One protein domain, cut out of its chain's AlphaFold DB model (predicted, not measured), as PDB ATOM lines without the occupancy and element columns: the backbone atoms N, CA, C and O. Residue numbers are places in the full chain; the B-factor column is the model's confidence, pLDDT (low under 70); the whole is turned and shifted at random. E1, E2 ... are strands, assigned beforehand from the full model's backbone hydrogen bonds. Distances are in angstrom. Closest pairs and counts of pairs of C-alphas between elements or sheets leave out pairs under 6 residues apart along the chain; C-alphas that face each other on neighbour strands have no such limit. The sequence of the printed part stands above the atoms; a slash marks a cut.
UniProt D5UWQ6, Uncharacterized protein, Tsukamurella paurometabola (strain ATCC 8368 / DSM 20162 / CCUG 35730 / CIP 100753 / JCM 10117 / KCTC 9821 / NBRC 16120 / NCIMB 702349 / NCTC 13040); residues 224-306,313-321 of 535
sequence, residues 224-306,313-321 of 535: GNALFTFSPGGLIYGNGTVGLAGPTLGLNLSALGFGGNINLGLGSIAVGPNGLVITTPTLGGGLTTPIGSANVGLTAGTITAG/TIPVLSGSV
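AT A GLANCE: This is residues 224 to 306 and 313 to 321 of the 535 residues of an uncharacterized protein of Tsukamurella paurometabola (strain ATCC 8368 / DSM 20162 / CCUG 35730 / CIP 100753 / JCM 10117 / KCTC 9821 / NBRC 16120 / NCIMB 702349 / NCTC 13040) (UniProt D5UWQ6). The domain is a long, thin slab, one layer of strands thick, in which two antiparallel sheets lie end to end, the longer strands E1, E4, E5, E8, E9 and E11 in one and the short strands E2, E3, E6, E7 and E10 in the other. The chain zigzags along the slab, crossing from one sheet to the other in the passes E1 to E2, E3 to E4, E5 to E6, E7 to E8 and E9 to E10, with a bend between the sheets that is largest at E1 to E2, and folding back in the hairpins E2 and E3, E4 and E5, E6 and E7, and E8 and E9 at the slab's two far ends, while E11, after the cut, adds a last strand to the sheet of six. The printed part has 92 residues, with no named helix and eleven named strands, E1 to E11 in order; the class is all strand, and the sheets run E1 - E4 - E5 - E8 - E9 - E11 and E2 - E3 - E6 - E7 - E10. The whole is loose, with a radius of gyration of the C-alphas of 16.5 A and spans of 50 by 24 by 15 A.

HOW THE PARTS SIT: E1, residues 224 to 231, is an edge strand of the sheet of six. Its antiparallel neighbour is E4, residues 248 to 255, at 178 degrees, with N 227 and O 252 2.7 A apart, within hydrogen-bond range. E4 forms a hairpin with E5, residues 258 to 265, where N 251 and O 262 are 2.7 A apart. Next comes E8, residues 282 to 289, antiparallel to E5 at 179 degrees, with N 263 and O 284 at 2.7 A. E8 forms a hairpin with E9, residues 292 to 299, with N 294 and O 287 at 2.7 A. The other edge strand is E11, residues 316 to 321, antiparallel to E9 at 179 degrees, with N 318 and O 297 at 2.7 A. From edge to edge the strands' lines turn by 2 degrees. In the sheet of five, E2, residues 234 to 238, is an edge strand and forms a hairpin with E3, residues 241 to 245, with N 236 and O 243 at 2.8 A. E6, residues 268 to 272, is antiparallel to E3 at 178 degrees, with N 242 and O 271 at 2.8 A. E6 forms a hairpin with E7, residues 275 to 279, with N 277 and O 270 at 2.7 A. E10, residues 302 to 306, is the other edge strand, antiparallel to E7 at 173 degrees, with N 276 and O 305 at 2.8 A. Here the strands' lines turn by 33 degrees from edge to edge. E1 runs on into E2 across two residues, at 47 degrees, and the two meet only through their link. E3 runs on into E4 at 39 degrees, E5 into E6 at 38, E7 into E8 at 21 and E9 into E10 at 13.

IN THESE COORDINATES: E1 begins at C-alpha 224, (11.975, 14.541, -36.762), and is 23.8 A long from first to last C-alpha. E4 is 23.7 A long, E5 24.0 A, E8 23.9 A and E9 23.1 A. E11, of six residues, is 17.3 A long and ends at C-alpha 321, (25.571, -1.231, -26.928). The five-residue strands E2, E3, E6, E7 and E10 are shorter; E10 ends at C-alpha 306, (-1.459, -15.074, 0.002).

THE WHOLE: The two C-alphas farthest apart, those of Leu 256 and Gly 306, are 51.6 A apart. Residues 307 to 312 are not printed, and across this cut C-alphas 306 and 313 are 14.8 A apart; the link from E10 to E11 runs across it. The links printed whole, from E1 to E2 through E9 to E10, are tight, with two residues each. The mean pLDDT of the printed part is 95.2, and no printed residue is under 70.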
ATOM      1  N   GLY A 224      12.018  15.126 -38.081       92.56
ATOM      2  CA  GLY A 224      11.975  14.541 -36.762       92.56
ATOM      3  C   GLY A 224      10.567  14.483 -36.190       92.56
ATOM      4  O   GLY A 224       9.647  15.157 -36.653       92.56
ATOM      5  N   ASN A 225      10.417  13.670 -35.159       94.38
ATOM      6  CA  ASN A 225       9.207  13.489 -34.390       94.38
ATOM      7  C   ASN A 225       9.557  13.398 -32.902       94.38
ATOM      8  O   ASN A 225      10.546  12.781 -32.512       94.38
ATOM      9  N   ALA A 226       8.718  13.991 -32.069       94.94
ATOM     10  CA  ALA A 226       8.731  13.816 -30.629       94.94
ATOM     11  C   ALA A 226       7.370  13.278 -30.205       94.94
ATOM     12  O   ALA A 226       6.335  13.716 -30.701       94.94
ATOM     13  N   LEU A 227       7.359  12.317 -29.301       96.62
ATOM     14  CA  LEU A 227       6.159  11.695 -28.792       96.62
ATOM     15  C   LEU A 227       6.303  11.521 -27.288       96.62
ATOM     16  O   LEU A 227       7.178  10.808 -26.812       96.62
ATOM     17  N   PHE A 228       5.414  12.166 -26.558       97.00
ATOM     18  CA  PHE A 228       5.213  12.007 -25.135       97.00
ATOM     19  C   PHE A 228       3.921  11.219 -24.919       97.00
ATOM     20  O   PHE A 228       2.887  11.538 -25.504       97.00
ATOM     21  N   THR A 229       3.953  10.207 -24.068       95.88
ATOM     22  CA  THR A 229       2.771   9.470 -23.616       95.88
ATOM     23  C   THR A 229       2.766   9.426 -22.104       95.88
ATOM     24  O   THR A 229       3.797   9.175 -21.486       95.88
ATOM     25  N   PHE A 230       1.604   9.624 -21.504       95.94
ATOM     26  CA  PHE A 230       1.420   9.550 -20.067       95.94
ATOM     27  C   PHE A 230       0.092   8.882 -19.745       95.94
ATOM     28  O   PHE A 230      -0.949   9.248 -20.288       95.94
ATOM     29  N   SER A 231       0.126   7.943 -18.810       95.56
ATOM     30  CA  SER A 231      -1.055   7.474 -18.103       95.56
ATOM     31  C   SER A 231      -0.838   7.746 -16.619       95.56
ATOM     32  O   SER A 231       0.192   7.336 -16.085       95.56
ATOM     33  N   PRO A 232      -1.778   8.387 -15.906       93.06
ATOM     34  CA  PRO A 232      -1.677   8.542 -14.456       93.06
ATOM     35  C   PRO A 232      -1.896   7.220 -13.700       93.06
ATOM     36  O   PRO A 232      -1.891   7.218 -12.473       93.06
ATOM     37  N   GLY A 233      -2.080   6.102 -14.408       93.25
ATOM     38  CA  GLY A 233      -2.449   4.818 -13.839       93.25
ATOM     39  C   GLY A 233      -3.919   4.515 -14.082       93.25
ATOM     40  O   GLY A 233      -4.635   5.277 -14.732       93.25
ATOM     41  N   GLY A 234      -4.368   3.376 -13.570       92.56
ATOM     42  CA  GLY A 234      -5.707   2.872 -13.842       92.56
ATOM     43  C   GLY A 234      -6.302   2.106 -12.675       92.56
ATOM     44  O   GLY A 234      -5.588   1.632 -11.793       92.56
ATOM     45  N   LEU A 235      -7.625   1.981 -12.678       92.25
ATOM     46  CA  LEU A 235      -8.355   1.159 -11.719       92.25
ATOM     47  C   LEU A 235      -8.559  -0.234 -12.309       92.25
ATOM     48  O   LEU A 235      -9.066  -0.364 -13.420       92.25
ATOM     49  N   ILE A 236      -8.213  -1.263 -11.545       91.56
ATOM     50  CA  ILE A 236      -8.420  -2.667 -11.891       91.56
ATOM     51  C   ILE A 236      -9.496  -3.213 -10.955       91.56
ATOM     52  O   ILE A 236      -9.374  -3.077  -9.739       91.56
ATOM     53  N   TYR A 237     -10.549  -3.830 -11.483       90.19
ATOM     54  CA  TYR A 237     -11.587  -4.458 -10.668       90.19
ATOM     55  C   TYR A 237     -12.281  -5.612 -11.396       90.19
ATOM     56  O   TYR A 237     -12.407  -5.597 -12.612       90.19
ATOM     57  N   GLY A 238     -12.787  -6.601 -10.663       87.00
ATOM     58  CA  GLY A 238     -13.534  -7.732 -11.223       87.00
ATOM     59  C   GLY A 238     -12.867  -9.076 -10.949       87.00
ATOM     60  O   GLY A 238     -11.711  -9.136 -10.550       87.00
ATOM     61  N   ASN A 239     -13.625 -10.165 -11.091       85.38
ATOM     62  CA  ASN A 239     -13.190 -11.530 -10.760       85.38
ATOM     63  C   ASN A 239     -12.526 -11.651  -9.364       85.38
ATOM     64  O   ASN A 239     -11.451 -12.226  -9.207       85.38
ATOM     65  N   GLY A 240     -13.123 -11.003  -8.354       85.44
ATOM     66  CA  GLY A 240     -12.575 -10.950  -6.991       85.44
ATOM     67  C   GLY A 240     -11.270 -10.155  -6.852       85.44
ATOM     68  O   GLY A 240     -10.632 -10.227  -5.807       85.44
ATOM     69  N   THR A 241     -10.872  -9.417  -7.890       89.12
ATOM     70  CA  THR A 241      -9.680  -8.570  -7.918       89.12
ATOM     71  C   THR A 241     -10.066  -7.103  -7.782       89.12
ATOM     72  O   THR A 241     -11.041  -6.661  -8.386       89.12
ATOM     73  N   VAL A 242      -9.296  -6.347  -7.005       92.56
ATOM     74  CA  VAL A 242      -9.309  -4.881  -6.954       92.56
ATOM     75  C   VAL A 242      -7.865  -4.407  -6.893       92.56
ATOM     76  O   VAL A 242      -7.080  -4.907  -6.091       92.56
ATOM     77  N   GLY A 243      -7.493  -3.442  -7.720       95.00
ATOM     78  CA  GLY A 243      -6.130  -2.946  -7.775       95.00
ATOM     79  C   GLY A 243      -5.996  -1.597  -8.456       95.00
ATOM     80  O   GLY A 243      -6.940  -1.055  -9.024       95.00
ATOM     81  N   LEU A 244      -4.785  -1.068  -8.386       95.94
ATOM     82  CA  LEU A 244      -4.359   0.172  -9.000       95.94
ATOM     83  C   LEU A 244      -3.148  -0.133  -9.881       95.94
ATOM     84  O   LEU A 244      -2.124  -0.629  -9.400       95.94
ATOM     85  N   ALA A 245      -3.265   0.165 -11.168       95.50
ATOM     86  CA  ALA A 245      -2.113   0.281 -12.044       95.50
ATOM     87  C   ALA A 245      -1.415   1.611 -11.748       95.50
ATOM     88  O   ALA A 245      -2.070   2.650 -11.645       95.50
ATOM     89  N   GLY A 246      -0.098   1.573 -11.592       96.00
ATOM     90  CA  GLY A 246       0.717   2.761 -11.403       96.00
ATOM     91  C   GLY A 246       0.832   3.585 -12.691       96.00
ATOM     92  O   GLY A 246       0.578   3.071 -13.784       96.00
ATOM     93  N   PRO A 247       1.236   4.861 -12.575       96.38
ATOM     94  CA  PRO A 247       1.484   5.713 -13.725       96.38
ATOM     95  C   PRO A 247       2.494   5.125 -14.713       96.38
ATOM     96  O   PRO A 247       3.453   4.451 -14.321       96.38
ATOM     97  N   THR A 248       2.316   5.458 -15.987       96.44
ATOM     98  CA  THR A 248       3.292   5.201 -17.045       96.44
ATOM     99  C   THR A 248       3.660   6.495 -17.756       96.44
ATOM    100  O   THR A 248       2.838   7.396 -17.927       96.44
ATOM    101  N   LEU A 249       4.920   6.596 -18.160       97.00
ATOM    102  CA  LEU A 249       5.456   7.708 -18.930       97.00
ATOM    103  C   LEU A 249       6.303   7.148 -20.065       97.00
ATOM    104  O   LEU A 249       7.131   6.271 -19.849       97.00
ATOM    105  N   GLY A 250       6.103   7.665 -21.266       97.12
ATOM    106  CA  GLY A 250       6.858   7.309 -22.456       97.12
ATOM    107  C   GLY A 250       7.316   8.567 -23.175       97.12
ATOM    108  O   GLY A 250       6.557   9.520 -23.326       97.12
ATOM    109  N   LEU A 251       8.564   8.564 -23.610       96.50
ATOM    110  CA  LEU A 251       9.177   9.559 -24.473       96.50
ATOM    111  C   LEU A 251       9.763   8.811 -25.658       96.50
ATOM    112  O   LEU A 251      10.480   7.831 -25.471       96.50
ATOM    113  N   ASN A 252       9.489   9.277 -26.865       96.56
ATOM    114  CA  ASN A 252      10.131   8.814 -28.080       96.56
ATOM    115  C   ASN A 252      10.499  10.037 -28.919       96.56
ATOM    116  O   ASN A 252       9.657  10.876 -29.219       96.56
ATOM    117  N   LEU A 253      11.771  10.155 -29.251       95.38
ATOM    118  CA  LEU A 253      12.343  11.216 -30.057       95.38
ATOM    119  C   LEU A 253      12.993  10.552 -31.262       95.38
ATOM    120  O   LEU A 253      13.678   9.545 -31.121       95.38
ATOM    121  N   SER A 254      12.817  11.116 -32.440       94.81
ATOM    122  CA  SER A 254      13.547  10.704 -33.629       94.81
ATOM    123  C   SER A 254      13.822  11.934 -34.473       94.81
ATOM    124  O   SER A 254      12.947  12.777 -34.631       94.81
ATOM    125  N   ALA A 255      15.051  12.097 -34.945       93.06
ATOM    126  CA  ALA A 255      15.447  13.193 -35.816       93.06
ATOM    127  C   ALA A 255      16.726  12.826 -36.566       93.06
ATOM    128  O   ALA A 255      17.706  12.422 -35.946       93.06
ATOM    129  N   LEU A 256      16.741  13.007 -37.890       90.00
ATOM    130  CA  LEU A 256      17.958  12.913 -38.717       90.00
ATOM    131  C   LEU A 256      18.798  11.633 -38.492       90.00
ATOM    132  O   LEU A 256      20.023  11.685 -38.429       90.00
ATOM    133  N   GLY A 257      18.144  10.476 -38.338       87.38
ATOM    134  CA  GLY A 257      18.824   9.194 -38.090       87.38
ATOM    135  C   GLY A 257      19.261   8.963 -36.636       87.38
ATOM    136  O   GLY A 257      19.820   7.913 -36.324       87.38
ATOM    137  N   PHE A 258      18.973   9.907 -35.741       94.50
ATOM    138  CA  PHE A 258      19.010   9.709 -34.299       94.50
ATOM    139  C   PHE A 258      17.621   9.321 -33.801       94.50
ATOM    140  O   PHE A 258      16.614   9.851 -34.263       94.50
ATOM    141  N   GLY A 259      17.567   8.408 -32.843       95.75
ATOM    142  CA  GLY A 259      16.348   8.005 -32.155       95.75
ATOM    143  C   GLY A 259      16.630   7.875 -30.670       95.75
ATOM    144  O   GLY A 259      17.717   7.473 -30.288       95.75
ATOM    145  N   GLY A 260      15.685   8.210 -29.812       96.50
ATOM    146  CA  GLY A 260      15.816   8.042 -28.376       96.50
ATOM    147  C   GLY A 260      14.470   7.704 -27.777       96.50
ATOM    148  O   GLY A 260      13.453   8.254 -28.190       96.50
ATOM    149  N   ASN A 261      14.437   6.809 -26.803       96.62
ATOM    150  CA  ASN A 261      13.218   6.530 -26.069       96.62
ATOM    151  C   ASN A 261      13.490   6.334 -24.585       96.62
ATOM    152  O   ASN A 261      14.540   5.834 -24.197       96.62
ATOM    153  N   ILE A 262      12.514   6.702 -23.764       96.88
ATOM    154  CA  ILE A 262      12.472   6.403 -22.334       96.88
ATOM    155  C   ILE A 262      11.045   5.984 -22.014       96.88
ATOM    156  O   ILE A 262      10.111   6.714 -22.309       96.88
ATOM    157  N   ASN A 263      10.880   4.827 -21.394       96.69
ATOM    158  CA  ASN A 263       9.614   4.303 -20.917       96.69
ATOM    159  C   ASN A 263       9.763   3.999 -19.427       96.69
ATOM    160  O   ASN A 263      10.696   3.307 -19.029       96.69
ATOM    161  N   LEU A 264       8.857   4.517 -18.613       97.12
ATOM    162  CA  LEU A 264       8.778   4.310 -17.176       97.12
ATOM    163  C   LEU A 264       7.393   3.758 -16.860       97.12
ATOM    164  O   LEU A 264       6.392   4.326 -17.291       97.12
ATOM    165  N   GLY A 265       7.325   2.686 -16.084       97.12
ATOM    166  CA  GLY A 265       6.085   2.221 -15.472       97.12
ATOM    167  C   GLY A 265       6.290   2.115 -13.973       97.12
ATOM    168  O   GLY A 265       7.270   1.523 -13.542       97.12
ATOM    169  N   LEU A 266       5.390   2.663 -13.159       95.50
ATOM    170  CA  LEU A 266       5.526   2.632 -11.695       95.50
ATOM    171  C   LEU A 266       4.977   1.347 -11.050       95.50
ATOM    172  O   LEU A 266       4.848   1.277  -9.830       95.50
ATOM    173  N   GLY A 267       4.698   0.318 -11.854       96.31
ATOM    174  CA  GLY A 267       4.222  -0.976 -11.377       96.31
ATOM    175  C   GLY A 267       2.721  -0.987 -11.096       96.31
ATOM    176  O   GLY A 267       1.962  -0.242 -11.710       96.31
ATOM    177  N   SER A 268       2.269  -1.855 -10.196       96.44
ATOM    178  CA  SER A 268       0.853  -1.961  -9.814       96.44
ATOM    179  C   SER A 268       0.692  -2.612  -8.447       96.44
ATOM    180  O   SER A 268       1.564  -3.360  -8.010       96.44
ATOM    181  N   ILE A 269      -0.450  -2.397  -7.802       97.06
ATOM    182  CA  ILE A 269      -0.838  -3.089  -6.567       97.06
ATOM    183  C   ILE A 269      -2.247  -3.633  -6.765       97.06
ATOM    184  O   ILE A 269      -3.150  -2.874  -7.098       97.06
ATOM    185  N   ALA A 270      -2.458  -4.925  -6.548       95.06
ATOM    186  CA  ALA A 270      -3.767  -5.553  -6.665       95.06
ATOM    187  C   ALA A 270      -3.984  -6.584  -5.559       95.06
ATOM    188  O   ALA A 270      -3.067  -7.293  -5.167       95.06
ATOM    189  N   VAL A 271      -5.211  -6.692  -5.071       95.38
ATOM    190  CA  VAL A 271      -5.670  -7.766  -4.190       95.38
ATOM    191  C   VAL A 271      -6.643  -8.608  -4.994       95.38
ATOM    192  O   VAL A 271      -7.616  -8.069  -5.510       95.38
ATOM    193  N   GLY A 272      -6.373  -9.903  -5.115       91.38
ATOM    194  CA  GLY A 272      -7.224 -10.865  -5.807       91.38
ATOM    195  C   GLY A 272      -7.555 -12.085  -4.947       91.38
ATOM    196  O   GLY A 272      -7.173 -12.143  -3.774       91.38
ATOM    197  N   PRO A 273      -8.200 -13.110  -5.533       88.31
ATOM    198  CA  PRO A 273      -8.561 -14.343  -4.825       88.31
ATOM    199  C   PRO A 273      -7.361 -15.065  -4.196       88.31
ATOM    200  O   PRO A 273      -7.491 -15.725  -3.171       88.31
ATOM    201  N   ASN A 274      -6.180 -14.905  -4.798       88.31
ATOM    202  CA  ASN A 274      -4.937 -15.535  -4.357       88.31
ATOM    203  C   ASN A 274      -4.113 -14.657  -3.396       88.31
ATOM    204  O   ASN A 274      -3.020 -15.059  -3.004       88.31
ATOM    205  N   GLY A 275      -4.626 -13.482  -3.011       94.50
ATOM    206  CA  GLY A 275      -3.969 -12.539  -2.107       94.50
ATOM    207  C   GLY A 275      -3.504 -11.244  -2.779       94.50
ATOM    208  O   GLY A 275      -4.000 -10.851  -3.835       94.50
ATOM    209  N   LEU A 276      -2.570 -10.553  -2.127       96.25
ATOM    210  CA  LEU A 276      -1.959  -9.306  -2.583       96.25
ATOM    211  C   LEU A 276      -0.859  -9.595  -3.614       96.25
ATOM    212  O   LEU A 276      -0.004 -10.450  -3.394       96.25
ATOM    213  N   VAL A 277      -0.849  -8.837  -4.703       96.56
ATOM    214  CA  VAL A 277       0.183  -8.825  -5.739       96.56
ATOM    215  C   VAL A 277       0.659  -7.390  -5.934       96.56
ATOM    216  O   VAL A 277      -0.133  -6.487  -6.197       96.56
ATOM    217  N   ILE A 278       1.963  -7.178  -5.818       97.06
ATOM    218  CA  ILE A 278       2.640  -5.920  -6.115       97.06
ATOM    219  C   ILE A 278       3.583  -6.186  -7.281       97.06
ATOM    220  O   ILE A 278       4.459  -7.040  -7.191       97.06
ATOM    221  N   THR A 279       3.427  -5.443  -8.365       97.69
ATOM    222  CA  THR A 279       4.366  -5.439  -9.489       97.69
ATOM    223  C   THR A 279       5.280  -4.241  -9.311       97.69
ATOM    224  O   THR A 279       4.792  -3.129  -9.103       97.69
ATOM    225  N   THR A 280       6.593  -4.444  -9.359       96.88
ATOM    226  CA  THR A 280       7.552  -3.345  -9.196       96.88
ATOM    227  C   THR A 280       7.610  -2.468 -10.454       96.88
ATOM    228  O   THR A 280       7.125  -2.874 -11.514       96.88
ATOM    229  N   PRO A 281       8.256  -1.293 -10.383       96.69
ATOM    230  CA  PRO A 281       8.465  -0.452 -11.553       96.69
ATOM    231  C   PRO A 281       9.242  -1.128 -12.695       96.69
ATOM    232  O   PRO A 281      10.034  -2.048 -12.471       96.69
ATOM    233  N   THR A 282       9.046  -0.605 -13.905       97.31
ATOM    234  CA  THR A 282       9.820  -0.886 -15.117       97.31
ATOM    235  C   THR A 282      10.493   0.384 -15.632       97.31
ATOM    236  O   THR A 282       9.986   1.497 -15.467       97.31
ATOM    237  N   LEU A 283      11.633   0.208 -16.293       97.00
ATOM    238  CA  LEU A 283      12.342   1.255 -17.027       97.00
ATOM    239  C   LEU A 283      12.797   0.667 -18.362       97.00
ATOM    240  O   LEU A 283      13.277  -0.457 -18.408       97.00
ATOM    241  N   GLY A 284      12.687   1.417 -19.446       97.25
ATOM    242  CA  GLY A 284      13.246   1.054 -20.741       97.25
ATOM    243  C   GLY A 284      13.769   2.296 -21.435       97.25
ATOM    244  O   GLY A 284      12.984   3.165 -21.792       97.25
ATOM    245  N   GLY A 285      15.077   2.389 -21.616       97.06
ATOM    246  CA  GLY A 285      15.747   3.475 -22.313       97.06
ATOM    247  C   GLY A 285      16.452   2.962 -23.559       97.06
ATOM    248  O   GLY A 285      17.050   1.887 -23.528       97.06
ATOM    249  N   GLY A 286      16.404   3.728 -24.639       97.25
ATOM    250  CA  GLY A 286      17.098   3.425 -25.883       97.25
ATOM    251  C   GLY A 286      17.646   4.688 -26.530       97.25
ATOM    252  O   GLY A 286      17.069   5.768 -26.402       97.25
ATOM    253  N   LEU A 287      18.772   4.547 -27.217       96.81
ATOM    254  CA  LEU A 287      19.388   5.552 -28.070       96.81
ATOM    255  C   LEU A 287      19.843   4.858 -29.351       96.81
ATOM    256  O   LEU A 287      20.588   3.889 -29.302       96.81
ATOM    257  N   THR A 288      19.447   5.385 -30.493       96.31
ATOM    258  CA  THR A 288      19.892   4.977 -31.821       96.31
ATOM    259  C   THR A 288      20.584   6.165 -32.469       96.31
ATOM    260  O   THR A 288      20.133   7.302 -32.371       96.31
ATOM    261  N   THR A 289      21.697   5.899 -33.129       95.50
ATOM    262  CA  THR A 289      22.500   6.855 -33.888       95.50
ATOM    263  C   THR A 289      22.814   6.240 -35.256       95.50
ATOM    264  O   THR A 289      22.698   5.019 -35.411       95.50
ATOM    265  N   PRO A 290      23.304   7.018 -36.237       93.94
ATOM    266  CA  PRO A 290      23.710   6.467 -37.532       93.94
ATOM    267  C   PRO A 290      24.800   5.383 -37.458       93.94
ATOM    268  O   PRO A 290      24.956   4.605 -38.394       93.94
ATOM    269  N   ILE A 291      25.556   5.328 -36.359       94.62
ATOM    270  CA  ILE A 291      26.702   4.424 -36.178       94.62
ATOM    271  C   ILE A 291      26.489   3.401 -35.057       94.62
ATOM    272  O   ILE A 291      27.451   2.788 -34.599       94.62
ATOM    273  N   GLY A 292      25.258   3.212 -34.580       95.50
ATOM    274  CA  GLY A 292      24.986   2.227 -33.537       95.50
ATOM    275  C   GLY A 292      23.785   2.547 -32.663       95.50
ATOM    276  O   GLY A 292      23.117   3.563 -32.834       95.50
ATOM    277  N   SER A 293      23.526   1.677 -31.694       97.12
ATOM    278  CA  SER A 293      22.462   1.837 -30.708       97.12
ATOM    279  C   SER A 293      22.922   1.431 -29.310       97.12
ATOM    280  O   SER A 293      23.868   0.663 -29.147       97.12
ATOM    281  N   ALA A 294      22.246   1.948 -28.295       97.31
ATOM    282  CA  ALA A 294      22.406   1.576 -26.905       97.31
ATOM    283  C   ALA A 294      21.028   1.424 -26.264       97.31
ATOM    284  O   ALA A 294      20.127   2.207 -26.545       97.31
ATOM    285  N   ASN A 295      20.868   0.437 -25.390       97.19
ATOM    286  CA  ASN A 295      19.634   0.196 -24.657       97.19
ATOM    287  C   ASN A 295      19.947  -0.105 -23.194       97.19
ATOM    288  O   ASN A 295      20.981  -0.696 -22.881       97.19
ATOM    289  N   VAL A 296      19.028   0.270 -22.313       96.94
ATOM    290  CA  VAL A 296      18.991  -0.102 -20.898       96.94
ATOM    291  C   VAL A 296      17.558  -0.469 -20.540       96.94
ATOM    292  O   VAL A 296      16.613   0.167 -20.996       96.94
ATOM    293  N   GLY A 297      17.366  -1.499 -19.730       97.00
ATOM    294  CA  GLY A 297      16.038  -1.973 -19.369       97.00
ATOM    295  C   GLY A 297      16.004  -2.563 -17.971       97.00
ATOM    296  O   GLY A 297      16.892  -3.321 -17.605       97.00
ATOM    297  N   LEU A 298      14.962  -2.241 -17.216       97.19
ATOM    298  CA  LEU A 298      14.581  -2.863 -15.958       97.19
ATOM    299  C   LEU A 298      13.235  -3.562 -16.168       97.19
ATOM    300  O   LEU A 298      12.206  -2.903 -16.349       97.19
ATOM    301  N   THR A 299      13.244  -4.891 -16.141       96.50
ATOM    302  CA  THR A 299      12.021  -5.705 -16.159       96.50
ATOM    303  C   THR A 299      11.437  -5.774 -14.755       96.50
ATOM    304  O   THR A 299      12.188  -5.935 -13.793       96.50
ATOM    305  N   ALA A 300      10.111  -5.677 -14.635       95.94
ATOM    306  CA  ALA A 300       9.438  -5.712 -13.344       95.94
ATOM    307  C   ALA A 300       9.654  -7.050 -12.628       95.94
ATOM    308  O   ALA A 300       9.554  -8.121 -13.224       95.94
ATOM    309  N   GLY A 301       9.890  -6.957 -11.327       97.38
ATOM    310  CA  GLY A 301       9.700  -8.032 -10.376       97.38
ATOM    311  C   GLY A 301       8.276  -8.031  -9.821       97.38
ATOM    312  O   GLY A 301       7.464  -7.141 -10.099       97.38
ATOM    313  N   THR A 302       7.975  -9.024  -8.996       96.94
ATOM    314  CA  THR A 302       6.670  -9.179  -8.354       96.94
ATOM    315  C   THR A 302       6.841  -9.553  -6.891       96.94
ATOM    316  O   THR A 302       7.765 -10.270  -6.526       96.94
ATOM    317  N   ILE A 303       5.944  -9.073  -6.039       96.94
ATOM    318  CA  ILE A 303       5.787  -9.521  -4.659       96.94
ATOM    319  C   ILE A 303       4.360 -10.036  -4.534       96.94
ATOM    320  O   ILE A 303       3.408  -9.350  -4.890       96.94
ATOM    321  N   THR A 304       4.210 -11.251  -4.038       96.81
ATOM    322  CA  THR A 304       2.933 -11.932  -3.845       96.81
ATOM    323  C   THR A 304       2.804 -12.306  -2.378       96.81
ATOM    324  O   THR A 304       3.772 -12.754  -1.771       96.81
ATOM    325  N   ALA A 305       1.633 -12.099  -1.791       96.31
ATOM    326  CA  ALA A 305       1.331 -12.488  -0.420       96.31
ATOM    327  C   ALA A 305      -0.082 -13.068  -0.361       96.31
ATOM    328  O   ALA A 305      -1.055 -12.363  -0.624       96.31
ATOM    329  N   GLY A 306      -0.195 -14.346  -0.011       94.75
ATOM    330  CA  GLY A 306      -1.459 -15.074   0.002       94.75
ATOM    331  C   GLY A 306      -1.430 -16.288   0.923       94.75
ATOM    332  O   GLY A 306      -0.554 -16.429   1.773       94.75
ATOM    333  N   THR A 313       9.907 -12.037  -6.598       97.06
ATOM    334  CA  THR A 313      10.822 -12.083  -7.738       97.06
ATOM    335  C   THR A 313      11.403 -10.691  -7.909       97.06
ATOM    336  O   THR A 313      10.658  -9.718  -8.024       97.06
ATOM    337  N   ILE A 314      12.726 -10.581  -7.895       95.62
ATOM    338  CA  ILE A 314      13.411  -9.290  -7.960       95.62
ATOM    339  C   ILE A 314      13.582  -8.874  -9.434       95.62
ATOM    340  O   ILE A 314      13.812  -9.739 -10.283       95.62
ATOM    341  N   PRO A 315      13.480  -7.569  -9.755       95.69
ATOM    342  CA  PRO A 315      13.680  -7.040 -11.104       95.69
ATOM    343  C   PRO A 315      14.966  -7.498 -11.800       95.69
ATOM    344  O   PRO A 315      15.979  -7.784 -11.159       95.69
ATOM    345  N   VAL A 316      14.940  -7.484 -13.134       96.75
ATOM    346  CA  VAL A 316      16.105  -7.784 -13.983       96.75
ATOM    347  C   VAL A 316      16.573  -6.510 -14.671       96.75
ATOM    348  O   VAL A 316      15.800  -5.898 -15.407       96.75
ATOM    349  N   LEU A 317      17.834  -6.134 -14.462       97.00
ATOM    350  CA  LEU A 317      18.494  -5.052 -15.190       97.00
ATOM    351  C   LEU A 317      19.198  -5.629 -16.419       97.00
ATOM    352  O   LEU A 317      19.899  -6.628 -16.323       97.00
ATOM    353  N   SER A 318      19.058  -4.988 -17.567       97.38
ATOM    354  CA  SER A 318      19.740  -5.347 -18.807       97.38
ATOM    355  C   SER A 318      20.246  -4.101 -19.515       97.38
ATOM    356  O   SER A 318      19.689  -3.013 -19.355       97.38
ATOM    357  N   GLY A 319      21.297  -4.257 -20.304       97.75
ATOM    358  CA  GLY A 319      21.821  -3.207 -21.153       97.75
ATOM    359  C   GLY A 319      22.569  -3.772 -22.347       97.75
ATOM    360  O   GLY A 319      23.071  -4.898 -22.328       97.75
ATOM    361  N   SER A 320      22.640  -2.982 -23.408       97.62
ATOM    362  CA  SER A 320      23.375  -3.338 -24.616       97.62
ATOM    363  C   SER A 320      23.899  -2.098 -25.316       97.62
ATOM    364  O   SER A 320      23.200  -1.092 -25.351       97.62
ATOM    365  N   VAL A 321      25.057  -2.199 -25.956       97.75
ATOM    366  CA  VAL A 321      25.571  -1.231 -26.928       97.75
ATOM    367  C   VAL A 321      25.948  -2.006 -28.182       97.75
ATOM    368  O   VAL A 321      26.627  -3.020 -28.092       97.75
TER     369      VAL A 321